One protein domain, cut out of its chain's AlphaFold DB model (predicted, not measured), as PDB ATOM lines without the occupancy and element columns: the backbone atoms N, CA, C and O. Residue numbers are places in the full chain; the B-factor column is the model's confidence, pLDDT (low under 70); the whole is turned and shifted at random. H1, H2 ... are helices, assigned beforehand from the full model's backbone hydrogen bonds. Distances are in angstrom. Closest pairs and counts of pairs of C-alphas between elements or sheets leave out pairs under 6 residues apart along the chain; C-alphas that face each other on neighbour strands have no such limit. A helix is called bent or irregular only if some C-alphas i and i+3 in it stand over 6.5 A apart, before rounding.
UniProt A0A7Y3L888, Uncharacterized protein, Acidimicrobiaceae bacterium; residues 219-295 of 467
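This is residues 219 to 295 of the 467 residues of an uncharacterized protein of Acidimicrobiaceae bacterium (UniProt A0A7Y3L888). Two longer helices, H1 and H4, stand apart from each other, and the short helices H2 and H3 lie between them, each meeting both in a mostly crossed packing. From H3 the chain swings out in a long loop, residues 262 to 276, on the side away from H1, before H4 begins. The printed part has 77 residues with four named helices, in the order H1 H2 H3 H4, and no named strand; its class is all helix. It is compact, with a radius of gyration of the C-alphas of 12.6 A and spans of 36 by 29 by 20 A.

H1 is residues 226 to 238, 18.7 A long, with C-alpha 226 at (150.288, 126.638, 158.829). H2 is residues 243 to 249 and H3 residues 255 to 261. H4, residues 277 to 294, is 24.3 A long and ends with C-alpha 294 at (136.729, 134.919, 144.181). It has a kink of 48 degrees near residue 288 and is irregular: C-alphas 290 and 293 are 8.1 A apart.

H1 touches H2 with residues 232 to 237 alone, closest at the C-alphas of Val 233 and Ala 246, 5.0 A, at a steep tilt of 59 degrees, opposite ways. H1 and H3 only just touch, with 3 pairs of C-alphas within 8 A, the closest those of Leu 236 and Leu 261, 7.3 A. H4 touches H3 with residues 281 to 285 alone, about perpendicular at 85 degrees; the closest C-alphas, of Leu 261 and Arg 285, are 5.4 A apart. H4 touches H2 with residues 288 to 294 alone, closest at the C-alphas of Ile 245 and Ile 292, 6.3 A. In H1, H2 and H3 every O i to N i+4 pair is within hydrogen-bond range; in H4, 8 of 14 are.

The C-alphas farthest apart, of Arg 227 and Glu 274, are 37.4 A apart. The printed part has no cut. The link from H3 to H4 is long; the other two are tight. Mean pLDDT of the printed part is 78.0, and residues 219 to 227, 253, 270 to 271 and 292 to 295 are under 70.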
ATOM      1  N   ILE A 219     152.016 116.851 142.183       40.25
ATOM      2  CA  ILE A 219     151.382 116.810 143.520       40.25
ATOM      3  C   ILE A 219     152.445 116.689 144.635       40.25
ATOM      4  O   ILE A 219     152.118 116.666 145.817       40.25
ATOM      5  N   GLU A 220     153.731 116.701 144.278       34.28
ATOM      6  CA  GLU A 220     154.856 116.718 145.228       34.28
ATOM      7  C   GLU A 220     155.026 118.068 145.955       34.28
ATOM      8  O   GLU A 220     155.811 118.176 146.896       34.28
ATOM      9  N   ALA A 221     154.257 119.101 145.588       38.44
ATOM     10  CA  ALA A 221     154.233 120.370 146.309       38.44
ATOM     11  C   ALA A 221     153.483 120.206 147.642       38.44
ATOM     12  O   ALA A 221     152.276 120.435 147.761       38.44
ATOM     13  N   GLY A 222     154.240 119.754 148.642       37.78
ATOM     14  CA  GLY A 222     153.817 119.517 150.010       37.78
ATOM     15  C   GLY A 222     152.921 120.620 150.567       37.78
ATOM     16  O   GLY A 222     153.098 121.814 150.317       37.78
ATOM     17  N   GLY A 223     151.938 120.204 151.364       41.88
ATOM     18  CA  GLY A 223     151.105 121.127 152.116       41.88
ATOM     19  C   GLY A 223     151.985 122.050 152.952       41.88
ATOM     20  O   GLY A 223     152.510 121.636 153.980       41.88
ATOM     21  N   ILE A 224     152.134 123.299 152.507       52.06
ATOM     22  CA  ILE A 224     152.848 124.344 153.238       52.06
ATOM     23  C   ILE A 224     152.303 124.378 154.676       52.06
ATOM     24  O   ILE A 224     151.090 124.524 154.872       52.06
ATOM     25  N   ASP A 225     153.184 124.228 155.671       57.06
ATOM     26  CA  ASP A 225     152.814 124.286 157.089       57.06
ATOM     27  C   ASP A 225     152.019 125.571 157.402       57.06
ATOM     28  O   ASP A 225     152.198 126.624 156.780       57.06
ATOM     29  N   ARG A 226     151.126 125.509 158.398       64.75
ATOM     30  CA  ARG A 226     150.288 126.638 158.829       64.75
ATOM     31  C   ARG A 226     151.115 127.884 159.139       64.75
ATOM     32  O   ARG A 226     150.622 128.986 158.891       64.75
ATOM     33  N   ARG A 227     152.329 127.738 159.681       68.38
ATOM     34  CA  ARG A 227     153.212 128.874 159.970       68.38
ATOM     35  C   ARG A 227     153.715 129.517 158.682       68.38
ATOM     36  O   ARG A 227     153.561 130.724 158.520       68.38
ATOM     37  N   THR A 228     154.219 128.717 157.749       70.50
ATOM     38  CA  THR A 228     154.718 129.186 156.450       70.50
ATOM     39  C   THR A 228     153.608 129.833 155.616       70.50
ATOM     40  O   THR A 228     153.825 130.888 155.029       70.50
ATOM     41  N   ARG A 229     152.373 129.307 155.663       76.12
ATOM     42  CA  ARG A 229     151.215 129.954 155.016       76.12
ATOM     43  C   ARG A 229     150.927 131.345 155.570       76.12
ATOM     44  O   ARG A 229     150.647 132.249 154.797       76.12
ATOM     45  N   ARG A 230     150.983 131.539 156.894       80.88
ATOM     46  CA  ARG A 230     150.751 132.868 157.494       80.88
ATOM     47  C   ARG A 230     151.811 133.878 157.066       80.88
ATOM     48  O   ARG A 230     151.452 135.014 156.784       80.88
ATOM     49  N   VAL A 231     153.076 133.456 157.008       85.94
ATOM     50  CA  VAL A 231     154.174 134.299 156.512       85.94
ATOM     51  C   VAL A 231     153.923 134.676 155.056       85.94
ATOM     52  O   VAL A 231     153.930 135.856 154.734       85.94
ATOM     53  N   LEU A 232     153.586 133.705 154.204       84.00
ATOM     54  CA  LEU A 232     153.310 133.958 152.791       84.00
ATOM     55  C   LEU A 232     152.128 134.916 152.576       84.00
ATOM     56  O   LEU A 232     152.218 135.829 151.764       84.00
ATOM     57  N   VAL A 233     151.036 134.751 153.331       88.19
ATOM     58  CA  VAL A 233     149.890 135.679 153.289       88.19
ATOM     59  C   VAL A 233     150.310 137.099 153.669       88.19
ATOM     60  O   VAL A 233     149.831 138.055 153.066       88.19
ATOM     61  N   HIS A 234     151.185 137.244 154.666       90.44
ATOM     62  CA  HIS A 234     151.686 138.546 155.100       90.44
ATOM     63  C   HIS A 234     152.576 139.202 154.045       90.44
ATOM     64  O   HIS A 234     152.394 140.379 153.753       90.44
ATOM     65  N   GLU A 235     153.492 138.446 153.438       91.38
ATOM     66  CA  GLU A 235     154.365 138.953 152.370       91.38
ATOM     67  C   GLU A 235     153.570 139.348 151.117       91.38
ATOM     68  O   GLU A 235     153.766 140.441 150.596       91.38
ATOM     69  N   LEU A 236     152.589 138.538 150.701       90.50
ATOM     70  CA  LEU A 236     151.670 138.895 149.610       90.50
ATOM     71  C   LEU A 236     150.837 140.142 149.951       90.50
ATOM     72  O   LEU A 236     150.568 140.977 149.095       90.50
ATOM     73  N   GLY A 237     150.442 140.303 151.218       88.88
ATOM     74  CA  GLY A 237     149.778 141.521 151.681       88.88
ATOM     75  C   GLY A 237     150.678 142.758 151.586       88.88
ATOM     76  O   GLY A 237     150.219 143.822 151.177       88.88
ATOM     77  N   LYS A 238     151.970 142.627 151.921       90.62
ATOM     78  CA  LYS A 238     152.955 143.713 151.787       90.62
ATOM     79  C   LYS A 238     153.229 144.093 150.336       90.62
ATOM     80  O   LYS A 238     153.470 145.268 150.079       90.62
ATOM     81  N   SER A 239     153.191 143.136 149.407       86.06
ATOM     82  CA  SER A 239     153.346 143.419 147.974       86.06
ATOM     83  C   SER A 239     152.114 144.089 147.353       86.06
ATOM     84  O   SER A 239     152.120 144.400 146.167       86.06
ATOM     85  N   GLY A 240     151.074 144.355 148.151       86.62
ATOM     86  CA  GLY A 240     149.894 145.112 147.747       86.62
ATOM     87  C   GLY A 240     148.668 144.256 147.440       86.62
ATOM     88  O   GLY A 240     147.620 144.824 147.145       86.62
ATOM     89  N   LEU A 241     148.743 142.920 147.546       86.88
ATOM     90  CA  LEU A 241     147.572 142.078 147.305       86.88
ATOM     91  C   LEU A 241     146.566 142.189 148.451       86.88
ATOM     92  O   LEU A 241     146.906 142.151 149.638       86.88
ATOM     93  N   ASN A 242     145.282 142.204 148.095       87.12
ATOM     94  CA  ASN A 242     144.213 142.101 149.079       87.12
ATOM     95  C   ASN A 242     144.383 140.855 149.973       87.12
ATOM     96  O   ASN A 242     144.611 139.746 149.487       87.12
ATOM     97  N   TYR A 243     144.172 141.002 151.286       85.00
ATOM     98  CA  TYR A 243     144.327 139.913 152.259       85.00
ATOM     99  C   TYR A 243     143.543 138.639 151.897       85.00
ATOM    100  O   TYR A 243     144.027 137.519 152.078       85.00
ATOM    101  N   ALA A 244     142.324 138.783 151.377       79.31
ATOM    102  CA  ALA A 244     141.514 137.640 150.987       79.31
ATOM    103  C   ALA A 244     142.130 136.910 149.777       79.31
ATOM    104  O   ALA A 244     142.126 135.677 149.730       79.31
ATOM    105  N   ILE A 245     142.699 137.657 148.830       81.94
ATOM    106  CA  ILE A 245     143.397 137.111 147.664       81.94
ATOM    107  C   ILE A 245     144.697 136.433 148.098       81.94
ATOM    108  O   ILE A 245     144.925 135.280 147.737       81.94
ATOM    109  N   ALA A 246     145.496 137.082 148.946       86.00
ATOM    110  CA  ALA A 246     146.715 136.509 149.513       86.00
ATOM    111  C   ALA A 246     146.443 135.157 150.198       86.00
ATOM    112  O   ALA A 246     147.181 134.186 150.017       86.00
ATOM    113  N   ARG A 247     145.320 135.042 150.923       80.19
ATOM    114  CA  ARG A 247     144.866 133.764 151.490       80.19
ATOM    115  C   ARG A 247     144.553 132.714 150.426       80.19
ATOM    116  O   ARG A 247     144.918 131.558 150.634       80.19
ATOM    117  N   ALA A 248     143.900 133.080 149.325       77.69
ATOM    118  CA  ALA A 248     143.621 132.155 148.227       77.69
ATOM    119  C   ALA A 248     144.910 131.682 147.532       77.69
ATOM    120  O   ALA A 248     145.056 130.491 147.285       77.69
ATOM    121  N   VAL A 249     145.866 132.579 147.293       82.25
ATOM    122  CA  VAL A 249     147.170 132.249 146.694       82.25
ATOM    123  C   VAL A 249     147.981 131.326 147.606       82.25
ATOM    124  O   VAL A 249     148.545 130.346 147.139       82.25
ATOM    125  N   SER A 250     147.976 131.551 148.926       79.19
ATOM    126  CA  SER A 250     148.734 130.717 149.880       79.19
ATOM    127  C   SER A 250     148.286 129.249 149.978       79.19
ATOM    128  O   SER A 250     148.962 128.435 150.611       79.19
ATOM    129  N   ILE A 251     147.124 128.915 149.408       72.44
ATOM    130  CA  ILE A 251     146.614 127.541 149.306       72.44
ATOM    131  C   ILE A 251     146.686 126.997 147.873       72.44
ATOM    132  O   ILE A 251     146.204 125.890 147.634       72.44
ATOM    133  N   CYS A 252     147.255 127.763 146.936       75.50
ATOM    134  CA  CYS A 252     147.547 127.299 145.590       75.50
ATOM    135  C   CYS A 252     148.521 126.114 145.669       75.50
ATOM    136  O   CYS A 252     149.507 126.183 146.408       75.50
ATOM    137  N   PRO A 253     148.278 125.029 144.919       67.62
ATOM    138  CA  PRO A 253     149.206 123.905 144.848       67.62
ATOM    139  C   PRO A 253     150.500 124.230 144.087       67.62
ATOM    140  O   PRO A 253     151.440 123.445 144.149       67.62
ATOM    141  N   PHE A 254     150.572 125.366 143.386       75.38
ATOM    142  CA  PHE A 254     151.747 125.778 142.617       75.38
ATOM    143  C   PHE A 254     152.451 126.956 143.298       75.38
ATOM    144  O   PHE A 254     151.929 128.076 143.260       75.38
ATOM    145  N   PRO A 255     153.624 126.742 143.923       73.38
ATOM    146  CA  PRO A 255     154.358 127.816 144.592       73.38
ATOM    147  C   PRO A 255     154.773 128.942 143.632       73.38
ATOM    148  O   PRO A 255     154.832 130.095 144.058       73.38
ATOM    149  N   GLN A 256     154.955 128.633 142.341       84.19
ATOM    150  CA  GLN A 256     155.268 129.591 141.276       84.19
ATOM    151  C   GLN A 256     154.257 130.737 141.218       84.19
ATOM    152  O   GLN A 256     154.633 131.874 140.978       84.19
ATOM    153  N   LEU A 257     152.975 130.485 141.500       86.94
ATOM    154  CA  LEU A 257     151.990 131.564 141.502       86.94
ATOM    155  C   LEU A 257     152.314 132.618 142.564       86.94
ATOM    156  O   LEU A 257     152.233 133.815 142.306       86.94
ATOM    157  N   ALA A 258     152.652 132.175 143.773       87.69
ATOM    158  CA  ALA A 258     152.966 133.095 144.853       87.69
ATOM    159  C   ALA A 258     154.265 133.859 144.562       87.69
ATOM    160  O   ALA A 258     154.333 135.053 144.827       87.69
ATOM    161  N   GLU A 259     155.256 133.191 143.970       88.50
ATOM    162  CA  GLU A 259     156.498 133.815 143.509       88.50
ATOM    163  C   GLU A 259     156.245 134.885 142.434       88.50
ATOM    164  O   GLU A 259     156.697 136.019 142.590       88.50
ATOM    165  N   ALA A 260     155.442 134.571 141.408       91.00
ATOM    166  CA  ALA A 260     155.060 135.516 140.358       91.00
ATOM    167  C   ALA A 260     154.368 136.761 140.938       91.00
ATOM    168  O   ALA A 260     154.713 137.891 140.589       91.00
ATOM    169  N   LEU A 261     153.428 136.570 141.872       91.38
ATOM    170  CA  LEU A 261     152.667 137.656 142.506       91.38
ATOM    171  C   LEU A 261     153.478 138.478 143.523       91.38
ATOM    172  O   LEU A 261     153.080 139.591 143.863       91.38
ATOM    173  N   LEU A 262     154.616 137.964 143.993       92.00
ATOM    174  CA  LEU A 262     155.599 138.715 144.782       92.00
ATOM    175  C   LEU A 262     156.605 139.480 143.903       92.00
ATOM    176  O   LEU A 262     157.494 140.139 144.437       92.00
ATOM    177  N   GLY A 263     156.466 139.414 142.574       89.25
ATOM    178  CA  GLY A 263     157.351 140.084 141.617       89.25
ATOM    179  C   GLY A 263     158.555 139.250 141.169       89.25
ATOM    180  O   GLY A 263     159.413 139.773 140.467       89.25
ATOM    181  N   GLY A 264     158.635 137.971 141.551       89.50
ATOM    182  CA  GLY A 264     159.623 137.037 141.003       89.50
ATOM    183  C   GLY A 264     159.259 136.592 139.586       89.50
ATOM    184  O   GLY A 264     158.106 136.716 139.182       89.50
ATOM    185  N   GLU A 265     160.218 136.041 138.842       90.56
ATOM    186  CA  GLU A 265     160.034 135.532 137.470       90.56
ATOM    187  C   GLU A 265     160.153 133.999 137.441       90.56
ATOM    188  O   GLU A 265     161.160 133.458 136.979       90.56
ATOM    189  N   PRO A 266     159.170 133.265 137.992       86.19
ATOM    190  CA  PRO A 266     159.232 131.815 138.030       86.19
ATOM    191  C   PRO A 266     159.080 131.221 136.632       86.19
ATOM    192  O   PRO A 266     158.242 131.647 135.829       86.19
ATOM    193  N   ASN A 267     159.821 130.140 136.396       81.81
ATOM    194  CA  ASN A 267     159.604 129.276 135.243       81.81
ATOM    195  C   ASN A 267     158.474 128.285 135.546       81.81
ATOM    196  O   ASN A 267     158.479 127.575 136.557       81.81
ATOM    197  N   TRP A 268     157.498 128.232 134.645       80.00
ATOM    198  CA  TRP A 268     156.332 127.361 134.755       80.00
ATOM    199  C   TRP A 268     156.628 125.986 134.149       80.00
ATOM    200  O   TRP A 268     157.042 125.912 132.999       80.00
ATOM    201  N   PRO A 269     156.420 124.880 134.878       72.06
ATOM    202  CA  PRO A 269     156.700 123.555 134.339       72.06
ATOM    203  C   PRO A 269     155.661 123.136 133.290       72.06
ATOM    204  O   PRO A 269     154.470 123.440 133.412       72.06
ATOM    205  N   GLY A 270     156.108 122.363 132.296       68.19
ATOM    206  CA  GLY A 270     155.230 121.758 131.290       68.19
ATOM    207  C   GLY A 270     154.661 122.754 130.276       68.19
ATOM    208  O   GLY A 270     153.530 122.576 129.824       68.19
ATOM    209  N   VAL A 271     155.400 123.811 129.960       69.50
ATOM    210  CA  VAL A 271     155.143 124.674 128.801       69.50
ATOM    211  C   VAL A 271     156.127 124.345 127.684       69.50
ATOM    212  O   VAL A 271     157.159 123.728 127.944       69.50
ATOM    213  N   ASP A 272     155.797 124.757 126.463       70.00
ATOM    214  CA  ASP A 272     156.699 124.665 125.314       70.00
ATOM    215  C   ASP A 272     157.867 125.658 125.453       70.00
ATOM    216  O   ASP A 272     157.730 126.689 126.113       70.00
ATOM    217  N   ASP A 273     158.997 125.389 124.789       73.12
ATOM    218  CA  ASP A 273     160.204 126.236 124.853       73.12
ATOM    219  C   ASP A 273     159.972 127.671 124.333       73.12
ATOM    220  O   ASP A 273     160.694 128.597 124.695       73.12
ATOM    221  N   GLU A 274     158.952 127.865 123.492       79.88
ATOM    222  CA  GLU A 274     158.552 129.166 122.936       79.88
ATOM    223  C   GLU A 274     157.576 129.939 123.845       79.88
ATOM    224  O   GLU A 274     157.096 131.011 123.475       79.88
ATOM    225  N   PHE A 275     157.234 129.405 125.022       82.00
ATOM    226  CA  PHE A 275     156.300 130.048 125.941       82.00
ATOM    227  C   PHE A 275     156.913 131.290 126.599       82.00
ATOM    228  O   PHE A 275     157.913 131.211 127.315       82.00
ATOM    229  N   ASP A 276     156.259 132.441 126.426       88.50
ATOM    230  CA  ASP A 276     156.665 133.680 127.086       88.50
ATOM    231  C   ASP A 276     156.246 133.676 128.569       88.50
ATOM    232  O   ASP A 276     155.145 134.077 128.962       88.50
ATOM    233  N   HIS A 277     157.156 133.191 129.417       88.75
ATOM    234  CA  HIS A 277     156.984 133.185 130.869       88.75
ATOM    235  C   HIS A 277     156.784 134.586 131.447       88.75
ATOM    236  O   HIS A 277     156.009 134.747 132.392       88.75
ATOM    237  N   HIS A 278     157.469 135.585 130.890       91.00
ATOM    238  CA  HIS A 278     157.434 136.946 131.401       91.00
ATOM    239  C   HIS A 278     156.064 137.583 131.149       91.00
ATOM    240  O   HIS A 278     155.442 138.093 132.084       91.00
ATOM    241  N   GLU A 279     155.541 137.468 129.926       90.75
ATOM    242  CA  GLU A 279     154.201 137.951 129.580       90.75
ATOM    243  C   GLU A 279     153.122 137.284 130.451       90.75
ATOM    244  O   GLU A 279     152.194 137.942 130.939       90.75
ATOM    245  N   PHE A 280     153.251 135.978 130.706       89.69
ATOM    246  CA  PHE A 280     152.312 135.259 131.565       89.69
ATOM    247  C   PHE A 280     152.405 135.684 133.041       89.69
ATOM    248  O   PHE A 280     151.373 135.871 133.692       89.69
ATOM    249  N   ASN A 281     153.611 135.883 133.576       91.62
ATOM    250  CA  ASN A 281     153.804 136.381 134.941       91.62
ATOM    251  C   ASN A 281     153.212 137.790 135.108       91.62
ATOM    252  O   ASN A 281     152.496 138.048 136.081       91.62
ATOM    253  N   GLU A 282     153.429 138.674 134.133       91.12
ATOM    254  CA  GLU A 282     152.824 140.009 134.088       91.12
ATOM    255  C   GLU A 282     151.295 139.949 134.052       91.12
ATOM    256  O   GLU A 282     150.619 140.645 134.814       91.12
ATOM    257  N   TYR A 283     150.727 139.058 133.238       88.75
ATOM    258  CA  TYR A 283     149.284 138.836 133.231       88.75
ATOM    259  C   TYR A 283     148.737 138.468 134.606       88.75
ATOM    260  O   TYR A 283     147.733 139.043 135.046       88.75
ATOM    261  N   LEU A 284     149.381 137.509 135.278       89.19
ATOM    262  CA  LEU A 284     148.959 137.071 136.599       89.19
ATOM    263  C   LEU A 284     148.970 138.252 137.571       89.19
ATOM    264  O   LEU A 284     147.945 138.500 138.202       89.19
ATOM    265  N   ARG A 285     150.057 139.034 137.624       88.56
ATOM    266  CA  ARG A 285     150.169 140.228 138.485       88.56
ATOM    267  C   ARG A 285     149.056 141.241 138.219       88.56
ATOM    268  O   ARG A 285     148.428 141.721 139.160       88.56
ATOM    269  N   GLN A 286     148.767 141.524 136.950       86.44
ATOM    270  CA  GLN A 286     147.779 142.531 136.557       86.44
ATOM    271  C   GLN A 286     146.336 142.101 136.839       86.44
ATOM    272  O   GLN A 286     145.490 142.933 137.174       86.44
ATOM    273  N   ARG A 287     146.012 140.811 136.684       80.62
ATOM    274  CA  ARG A 287     144.629 140.338 136.834       80.62
ATOM    275  C   ARG A 287     144.286 139.874 138.231       80.62
ATOM    276  O   ARG A 287     143.119 140.003 138.598       80.62
ATOM    277  N   TYR A 288     145.233 139.356 139.009       81.56
ATOM    278  CA  TYR A 288     144.883 138.676 140.254       81.56
ATOM    279  C   TYR A 288     144.170 139.586 141.255       81.56
ATOM    280  O   TYR A 288     143.191 139.156 141.866       81.56
ATOM    281  N   ASP A 289     144.585 140.851 141.370       75.69
ATOM    282  CA  ASP A 289     143.961 141.801 142.299       75.69
ATOM    283  C   ASP A 289     142.511 142.152 141.908       75.69
ATOM    284  O   ASP A 289     141.658 142.374 142.761       75.69
ATOM    285  N   SER A 290     142.159 142.065 140.621       75.56
ATOM    286  CA  SER A 290     140.775 142.264 140.156       75.56
ATOM    287  C   SER A 290     139.821 141.116 140.534       75.56
ATOM    288  O   SER A 290     138.599 141.238 140.414       75.56
ATOM    289  N   LEU A 291     140.348 139.995 141.040       73.19
ATOM    290  CA  LEU A 291     139.588 138.781 141.346       73.19
ATOM    291  C   LEU A 291     139.100 138.735 142.807       73.19
ATOM    292  O   LEU A 291     138.752 137.661 143.295       73.19
ATOM    293  N   ILE A 292     139.003 139.881 143.504       64.88
ATOM    294  CA  ILE A 292     138.557 140.001 144.916       64.88
ATOM    295  C   ILE A 292     137.280 139.198 145.201       64.88
ATOM    296  O   ILE A 292     137.159 138.566 146.253       64.88
ATOM    297  N   GLY A 293     136.340 139.162 144.255       62.72
ATOM    298  CA  GLY A 293     135.100 138.401 144.400       62.72
ATOM    299  C   GLY A 293     135.292 136.888 144.578       62.72
ATOM    300  O   GLY A 293     134.474 136.215 145.206       62.72
ATOM    301  N   TRP A 294     136.406 136.341 144.094       61.50
ATOM    302  CA  TRP A 294     136.729 134.919 144.181       61.50
ATOM    303  C   TRP A 294     137.366 134.519 145.519       61.50
ATOM    304  O   TRP A 294     137.268 133.359 145.904       61.50
ATOM    305  N   ALA A 295     137.914 135.455 146.293       58.75
ATOM    306  CA  ALA A 295     138.875 135.265 147.389       58.75
ATOM    307  C   ALA A 295     138.525 134.310 148.573       58.75
ATOM    308  O   ALA A 295     139.308 134.135 149.507       58.75
TER     309      ALA A 295